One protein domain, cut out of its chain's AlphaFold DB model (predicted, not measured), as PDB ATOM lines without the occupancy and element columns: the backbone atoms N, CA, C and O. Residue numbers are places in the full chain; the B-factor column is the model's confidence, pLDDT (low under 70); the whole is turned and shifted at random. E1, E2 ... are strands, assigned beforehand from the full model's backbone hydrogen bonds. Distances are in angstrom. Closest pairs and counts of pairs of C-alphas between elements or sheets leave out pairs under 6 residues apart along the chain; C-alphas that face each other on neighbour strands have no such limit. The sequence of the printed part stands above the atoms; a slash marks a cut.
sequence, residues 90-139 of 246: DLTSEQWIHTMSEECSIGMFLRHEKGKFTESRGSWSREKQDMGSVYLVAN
ATOM      1  N   ASP A  90     248.274 278.007 177.037       94.31
ATOM      2  CA  ASP A  90     249.444 278.321 176.228       94.31
ATOM      3  C   ASP A  90     250.721 277.891 176.960       94.31
ATOM      4  O   ASP A  90     251.701 277.516 176.330       94.31
ATOM      5  N   LEU A  91     250.687 277.882 178.296       95.44
ATOM      6  CA  LEU A  91     251.739 277.350 179.155       95.44
ATOM      7  C   LEU A  91     251.738 275.814 179.186       95.44
ATOM      8  O   LEU A  91     252.790 275.184 179.179       95.44
ATOM      9  N   THR A  92     250.569 275.186 179.224       95.31
ATOM     10  CA  THR A  92     250.425 273.749 179.477       95.31
ATOM     11  C   THR A  92     249.466 273.084 178.507       95.31
ATOM     12  O   THR A  92     248.546 273.717 177.996       95.31
ATOM     13  N   SER A  93     249.669 271.793 178.273       95.38
ATOM     14  CA  SER A  93     248.756 270.934 177.523       95.38
ATOM     15  C   SER A  93     248.584 269.604 178.239       95.38
ATOM     16  O   SER A  93     249.490 269.149 178.936       95.38
ATOM     17  N   GLU A  94     247.439 268.960 178.049       95.06
ATOM     18  CA  GLU A  94     247.261 267.580 178.488       95.06
ATOM     19  C   GLU A  94     247.883 266.624 177.465       95.06
ATOM     20  O   GLU A  94     247.640 266.743 176.264       95.06
ATOM     21  N   GLN A  95     248.674 265.667 177.942       92.88
ATOM     22  CA  GLN A  95     249.241 264.597 177.135       92.88
ATOM     23  C   GLN A  95     248.841 263.249 177.723       92.88
ATOM     24  O   GLN A  95     249.171 262.927 178.864       92.88
ATOM     25  N   TRP A  96     248.142 262.452 176.919       93.00
ATOM     26  CA  TRP A  96     247.846 261.062 177.241       93.00
ATOM     27  C   TRP A  96     249.045 260.182 176.871       93.00
ATOM     28  O   TRP A  96     249.598 260.301 175.776       93.00
ATOM     29  N   ILE A  97     249.452 259.298 177.780       90.25
ATOM     30  CA  ILE A  97     250.557 258.355 177.598       90.25
ATOM     31  C   ILE A  97     250.057 256.955 177.960       90.25
ATOM     32  O   ILE A  97     249.402 256.767 178.987       90.25
ATOM     33  N   HIS A  98     250.397 255.959 177.133       90.75
ATOM     34  CA  HIS A  98     250.052 254.554 177.375       90.75
ATOM     35  C   HIS A  98     250.908 253.967 178.508       90.75
ATOM     36  O   HIS A  98     251.883 253.256 178.294       90.75
ATOM     37  N   THR A  99     250.564 254.341 179.733       89.31
ATOM     38  CA  THR A  99     251.182 253.907 180.987       89.31
ATOM     39  C   THR A  99     250.147 253.999 182.104       89.31
ATOM     40  O   THR A  99     249.199 254.767 181.993       89.31
ATOM     41  N   MET A 100     250.335 253.248 183.187       93.06
ATOM     42  CA  MET A 100     249.512 253.344 184.403       93.06
ATOM     43  C   MET A 100     250.278 253.996 185.563       93.06
ATOM     44  O   MET A 100     249.963 253.776 186.725       93.06
ATOM     45  N   SER A 101     251.313 254.777 185.250       92.25
ATOM     46  CA  SER A 101     252.116 255.495 186.240       92.25
ATOM     47  C   SER A 101     251.452 256.813 186.648       92.25
ATOM     48  O   SER A 101     250.903 257.518 185.801       92.25
ATOM     49  N   GLU A 102     251.557 257.198 187.915       94.06
ATOM     50  CA  GLU A 102     251.309 258.581 188.358       94.06
ATOM     51  C   GLU A 102     252.594 259.428 188.300       94.06
ATOM     52  O   GLU A 102     252.559 260.655 188.248       94.06
ATOM     53  N   GLU A 103     253.755 258.781 188.225       91.50
ATOM     54  CA  GLU A 103     255.041 259.450 188.074       91.50
ATOM     55  C   GLU A 103     255.332 259.748 186.601       91.50
ATOM     56  O   GLU A 103     255.166 258.888 185.728       91.50
ATOM     57  N   CYS A 104     255.796 260.968 186.324       86.00
ATOM     58  CA  CYS A 104     256.214 261.393 184.995       86.00
ATOM     59  C   CYS A 104     257.299 262.465 185.087       86.00
ATOM     60  O   CYS A 104     257.121 263.493 185.739       86.00
ATOM     61  N   SER A 105     258.418 262.242 184.398       84.50
ATOM     62  CA  SER A 105     259.549 263.177 184.377       84.50
ATOM     63  C   SER A 105     259.245 264.477 183.631       84.50
ATOM     64  O   SER A 105     259.868 265.500 183.905       84.50
ATOM     65  N   ILE A 106     258.290 264.451 182.698       80.75
ATOM     66  CA  ILE A 106     257.980 265.575 181.805       80.75
ATOM     67  C   ILE A 106     256.712 266.346 182.204       80.75
ATOM     68  O   ILE A 106     256.358 267.317 181.535       80.75
ATOM     69  N   GLY A 107     256.008 265.937 183.267       90.19
ATOM     70  CA  GLY A 107     254.685 266.481 183.575       90.19
ATOM     71  C   GLY A 107     254.197 266.274 185.005       90.19
ATOM     72  O   GLY A 107     254.921 265.791 185.870       90.19
ATOM     73  N   MET A 108     252.956 266.692 185.254       93.75
ATOM     74  CA  MET A 108     252.190 266.427 186.475       93.75
ATOM     75  C   MET A 108     251.028 265.504 186.142       93.75
ATOM     76  O   MET A 108     250.285 265.786 185.208       93.75
ATOM     77  N   PHE A 109     250.855 264.421 186.890       95.00
ATOM     78  CA  PHE A 109     249.717 263.529 186.690       95.00
ATOM     79  C   PHE A 109     248.393 264.236 186.968       95.00
ATOM     80  O   PHE A 109     248.286 265.028 187.902       95.00
ATOM     81  N   LEU A 110     247.397 263.942 186.133       94.69
ATOM     82  CA  LEU A 110     246.037 264.448 186.282       94.69
ATOM     83  C   LEU A 110     245.057 263.321 186.595       94.69
ATOM     84  O   LEU A 110     244.284 263.428 187.544       94.69
ATOM     85  N   ARG A 111     245.039 262.276 185.760       97.12
ATOM     86  CA  ARG A 111     244.055 261.189 185.837       97.12
ATOM     87  C   ARG A 111     244.465 259.993 184.991       97.12
ATOM     88  O   ARG A 111     245.225 260.135 184.034       97.12
ATOM     89  N   HIS A 112     243.876 258.838 185.282       96.75
ATOM     90  CA  HIS A 112     243.834 257.730 184.335       96.75
ATOM     91  C   HIS A 112     242.595 257.845 183.444       96.75
ATOM     92  O   HIS A 112     241.499 258.126 183.926       96.75
ATOM     93  N   GLU A 113     242.754 257.607 182.146       95.25
ATOM     94  CA  GLU A 113     241.678 257.721 181.159       95.25
ATOM     95  C   GLU A 113     241.879 256.730 180.004       95.25
ATOM     96  O   GLU A 113     243.012 256.364 179.675       95.25
ATOM     97  N   LYS A 114     240.784 256.300 179.359       94.19
ATOM     98  CA  LYS A 114     240.862 255.539 178.106       94.19
ATOM     99  C   LYS A 114     241.252 256.459 176.954       94.19
ATOM    100  O   LYS A 114     240.501 257.367 176.615       94.19
ATOM    101  N   GLY A 115     242.378 256.174 176.312       90.06
ATOM    102  CA  GLY A 115     242.862 256.902 175.141       90.06
ATOM    103  C   GLY A 115     243.044 255.990 173.935       90.06
ATOM    104  O   GLY A 115     243.116 254.765 174.063       90.06
ATOM    105  N   LYS A 116     243.098 256.595 172.746       91.06
ATOM    106  CA  LYS A 116     243.515 255.907 171.520       91.06
ATOM    107  C   LYS A 116     245.034 255.957 171.411       91.06
ATOM    108  O   LYS A 116     245.624 257.015 171.607       91.06
ATOM    109  N   PHE A 117     245.645 254.843 171.034       88.00
ATOM    110  CA  PHE A 117     247.058 254.797 170.681       88.00
ATOM    111  C   PHE A 117     247.302 253.841 169.519       88.00
ATOM    112  O   PHE A 117     246.513 252.925 169.267       88.00
ATOM    113  N   THR A 118     248.414 254.057 168.825       89.62
ATOM    114  CA  THR A 118     248.849 253.198 167.726       89.62
ATOM    115  C   THR A 118     249.792 252.131 168.262       89.62
ATOM    116  O   THR A 118     250.925 252.422 168.646       89.62
ATOM    117  N   GLU A 119     249.344 250.880 168.273       87.75
ATOM    118  CA  GLU A 119     250.212 249.731 168.530       87.75
ATOM    119  C   GLU A 119     250.947 249.395 167.230       87.75
ATOM    120  O   GLU A 119     250.293 249.140 166.220       87.75
ATOM    121  N   SER A 120     252.285 249.390 167.242       89.00
ATOM    122  CA  SER A 120     253.107 249.029 166.077       89.00
ATOM    123  C   SER A 120     254.029 247.852 166.393       89.00
ATOM    124  O   SER A 120     254.650 247.813 167.454       89.00
ATOM    125  N   ARG A 121     254.127 246.883 165.473       87.19
ATOM    126  CA  ARG A 121     255.038 245.726 165.546       87.19
ATOM    127  C   ARG A 121     255.617 245.448 164.160       87.19
ATOM    128  O   ARG A 121     254.933 244.901 163.296       87.19
ATOM    129  N   GLY A 122     256.875 245.828 163.943       90.69
ATOM    130  CA  GLY A 122     257.482 245.781 162.610       90.69
ATOM    131  C   GLY A 122     256.706 246.664 161.627       90.69
ATOM    132  O   GLY A 122     256.486 247.838 161.904       90.69
ATOM    133  N   SER A 123     256.264 246.095 160.505       92.62
ATOM    134  CA  SER A 123     255.459 246.786 159.485       92.62
ATOM    135  C   SER A 123     253.955 246.844 159.788       92.62
ATOM    136  O   SER A 123     253.206 247.467 159.038       92.62
ATOM    137  N   TRP A 124     253.489 246.196 160.859       92.31
ATOM    138  CA  TRP A 124     252.080 246.195 161.237       92.31
ATOM    139  C   TRP A 124     251.779 247.312 162.235       92.31
ATOM    140  O   TRP A 124     252.527 247.503 163.196       92.31
ATOM    141  N   SER A 125     250.657 248.005 162.044       93.69
ATOM    142  CA  SER A 125     250.115 248.941 163.027       93.69
ATOM    143  C   SER A 125     248.589 248.869 163.095       93.69
ATOM    144  O   SER A 125     247.930 248.551 162.102       93.69
ATOM    145  N   ARG A 126     248.019 249.150 164.271       92.25
ATOM    146  CA  ARG A 126     246.575 249.366 164.455       92.25
ATOM    147  C   ARG A 126     246.310 250.436 165.503       92.25
ATOM    148  O   ARG A 126     247.093 250.592 166.439       92.25
ATOM    149  N   GLU A 127     245.154 251.084 165.416       93.75
ATOM    150  CA  GLU A 127     244.621 251.862 166.534       93.75
ATOM    151  C   GLU A 127     243.968 250.936 167.569       93.75
ATOM    152  O   GLU A 127     243.174 250.053 167.233       93.75
ATOM    153  N   LYS A 128     244.281 251.154 168.846       90.88
ATOM    154  CA  LYS A 128     243.645 250.489 169.986       90.88
ATOM    155  C   LYS A 128     243.190 251.542 170.994       90.88
ATOM    156  O   LYS A 128     243.829 252.578 171.150       90.88
ATOM    157  N   GLN A 129     242.087 251.260 171.685       93.31
ATOM    158  CA  GLN A 129     241.704 251.988 172.892       93.31
ATOM    159  C   GLN A 129     242.093 251.192 174.130       93.31
ATOM    160  O   GLN A 129     241.780 250.004 174.230       93.31
ATOM    161  N   ASP A 130     242.762 251.848 175.068       92.94
ATOM    162  CA  ASP A 130     243.176 251.239 176.329       92.94
ATOM    163  C   ASP A 130     243.299 252.301 177.423       92.94
ATOM    164  O   ASP A 130     243.278 253.500 177.134       92.94
ATOM    165  N   MET A 131     243.389 251.865 178.676       94.94
ATOM    166  CA  MET A 131     243.672 252.764 179.792       94.94
ATOM    167  C   MET A 131     245.107 253.288 179.708       94.94
ATOM    168  O   MET A 131     246.032 252.564 179.343       94.94
ATOM    169  N   GLY A 132     245.277 254.555 180.066       93.88
ATOM    170  CA  GLY A 132     246.574 255.193 180.236       93.88
ATOM    171  C   GLY A 132     246.488 256.370 181.201       93.88
ATOM    172  O   GLY A 132     245.428 256.636 181.773       93.88
ATOM    173  N   SER A 133     247.591 257.090 181.366       95.56
ATOM    174  CA  SER A 133     247.698 258.259 182.237       95.56
ATOM    175  C   SER A 133     247.702 259.542 181.417       95.56
ATOM    176  O   SER A 133     248.371 259.638 180.389       95.56
ATOM    177  N   VAL A 134     246.976 260.548 181.895       95.38
ATOM    178  CA  VAL A 134     246.995 261.912 181.367       95.38
ATOM    179  C   VAL A 134     247.854 262.770 182.281       95.38
ATOM    180  O   VAL A 134     247.625 262.823 183.492       95.38
ATOM    181  N   TYR A 135     248.815 263.467 181.687       95.50
ATOM    182  CA  TYR A 135     249.686 264.404 182.379       95.50
ATOM    183  C   TYR A 135     249.478 265.816 181.854       95.50
ATOM    184  O   TYR A 135     249.309 266.026 180.656       95.50
ATOM    185  N   LEU A 136     249.562 266.794 182.744       95.50
ATOM    186  CA  LEU A 136     249.804 268.175 182.376       95.50
ATOM    187  C   LEU A 136     251.293 268.332 182.062       95.50
ATOM    188  O   LEU A 136     252.137 268.114 182.932       95.50
ATOM    189  N   VAL A 137     251.614 268.695 180.827       96.06
ATOM    190  CA  VAL A 137     252.985 268.918 180.348       96.06
ATOM    191  C   VAL A 137     253.137 270.351 179.845       96.06
ATOM    192  O   VAL A 137     252.146 271.055 179.630       96.06
ATOM    193  N   ALA A 138     254.375 270.799 179.644       95.19
ATOM    194  CA  ALA A 138     254.633 272.067 178.970       95.19
ATOM    195  C   ALA A 138     254.069 272.022 177.541       95.19
ATOM    196  O   ALA A 138     254.350 271.085 176.793       95.19
ATOM    197  N   ASN A 139     253.297 273.036 177.149       94.44
ATOM    198  CA  ASN A 139     252.760 273.100 175.796       94.44
ATOM    199  C   ASN A 139     253.912 273.217 174.777       94.44
ATOM    200  O   ASN A 139     254.748 274.125 174.841       94.44
TER     201      ASN A 139
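AT A GLANCE: This is residues 90 to 139 of the 246 residues of an uncharacterized protein of [Eubacterium] rectale M104/1 (UniProt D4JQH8). A long, two-stranded hairpin of E2 and E3, strongly bent and twisted, has the short strand E1 added along the last part of E3, which makes a small three-stranded sheet at one end; the other end narrows to the hairpin's tip, where residues 120 to 125 stick out. Residues 98 to 106 arch from the end of E1 to the beginning of E2, from one edge strand to the other. The printed part has 50 residues with no named helix and three named strands, E1, E2 and E3 along the chain, and its class is all strand. Across the sheet the order is E1, E3, E2, with antiparallel neighbours throughout. The whole is loose, with a radius of gyration of the C-alphas of 12.2 A, and elongated, spanning 36 by 20 by 16 A.

HOW THE PARTS SIT: The sheet's inner strand is E3, residues 124 to 138, and its edge strands are E2, residues 107 to 121, and E1, residues 92 to 97. E2 and E3 form a hairpin joined by a tight link of 2 residues, and they are antiparallel, with 160 degrees between their directions. Their C-alphas face each other from near the tip, where those of Ser 125 and Ser 120 are 4.3 A apart, to the other end, where those of Val 137 and Gly 107 are 4.4 A apart. Between these two strands N 126 and O 119 are within hydrogen-bond range at 3.0 A, and N 108 and O 136 at 2.8 A. Both strands bend: E2 by 114 degrees at residue 110, and E3 by 89 degrees at residue 131. The sheet is twisted, its C-alphas lying up to 6.0 A off the best plane through them. E1 is antiparallel to E3, with 144 degrees between their directions. It is beside residues 133 to 138 of E3, after the bend; the C-alphas of Trp 96 and Val 134, which face each other, are 4.3 A apart. Here N 95 and O 135 are within hydrogen-bond range at 2.8 A, and N 137 and O 93 at 2.9 A. The two edge strands, E1 and E2, have 1 pair of C-alphas within 8 A, that of Trp 96 and Gly 115, at 6.8 A.

IN THESE COORDINATES: E3 measures 31.5 A from its first to its last C-alpha, from Trp 124 at (252.080, 246.195, 161.237) to Ala 138 at (254.633, 272.067, 178.970). E2, also of 15 residues, measures 27.5 A from Gly 107 to Arg 121; its first C-alpha is at (254.685, 266.481, 183.575). E1, 6 residues from Thr 92 to Ile 97, measures 15.5 A and begins with C-alpha 92 at (250.425, 273.749, 179.477).

THE WHOLE: The two C-alphas farthest apart are those of Leu 91, just before E1, and Ser 123, in the link of the hairpin, at 36.5 A. The first and last printed C-alphas, those of Asp 90 and Asn 139, are 6.2 A apart. Residues 120 to 125 stand free; of these, 120 and 121 belong to E2, and 124 and 125 to E3. The link from E1 to E2 is short, with 9 residues between them, and neither link is long. The printed part has no cut and runs from residue 90 to residue 139 of a chain of 246 residues. The mean pLDDT of the printed part is 92.4, and no printed residue is under 70.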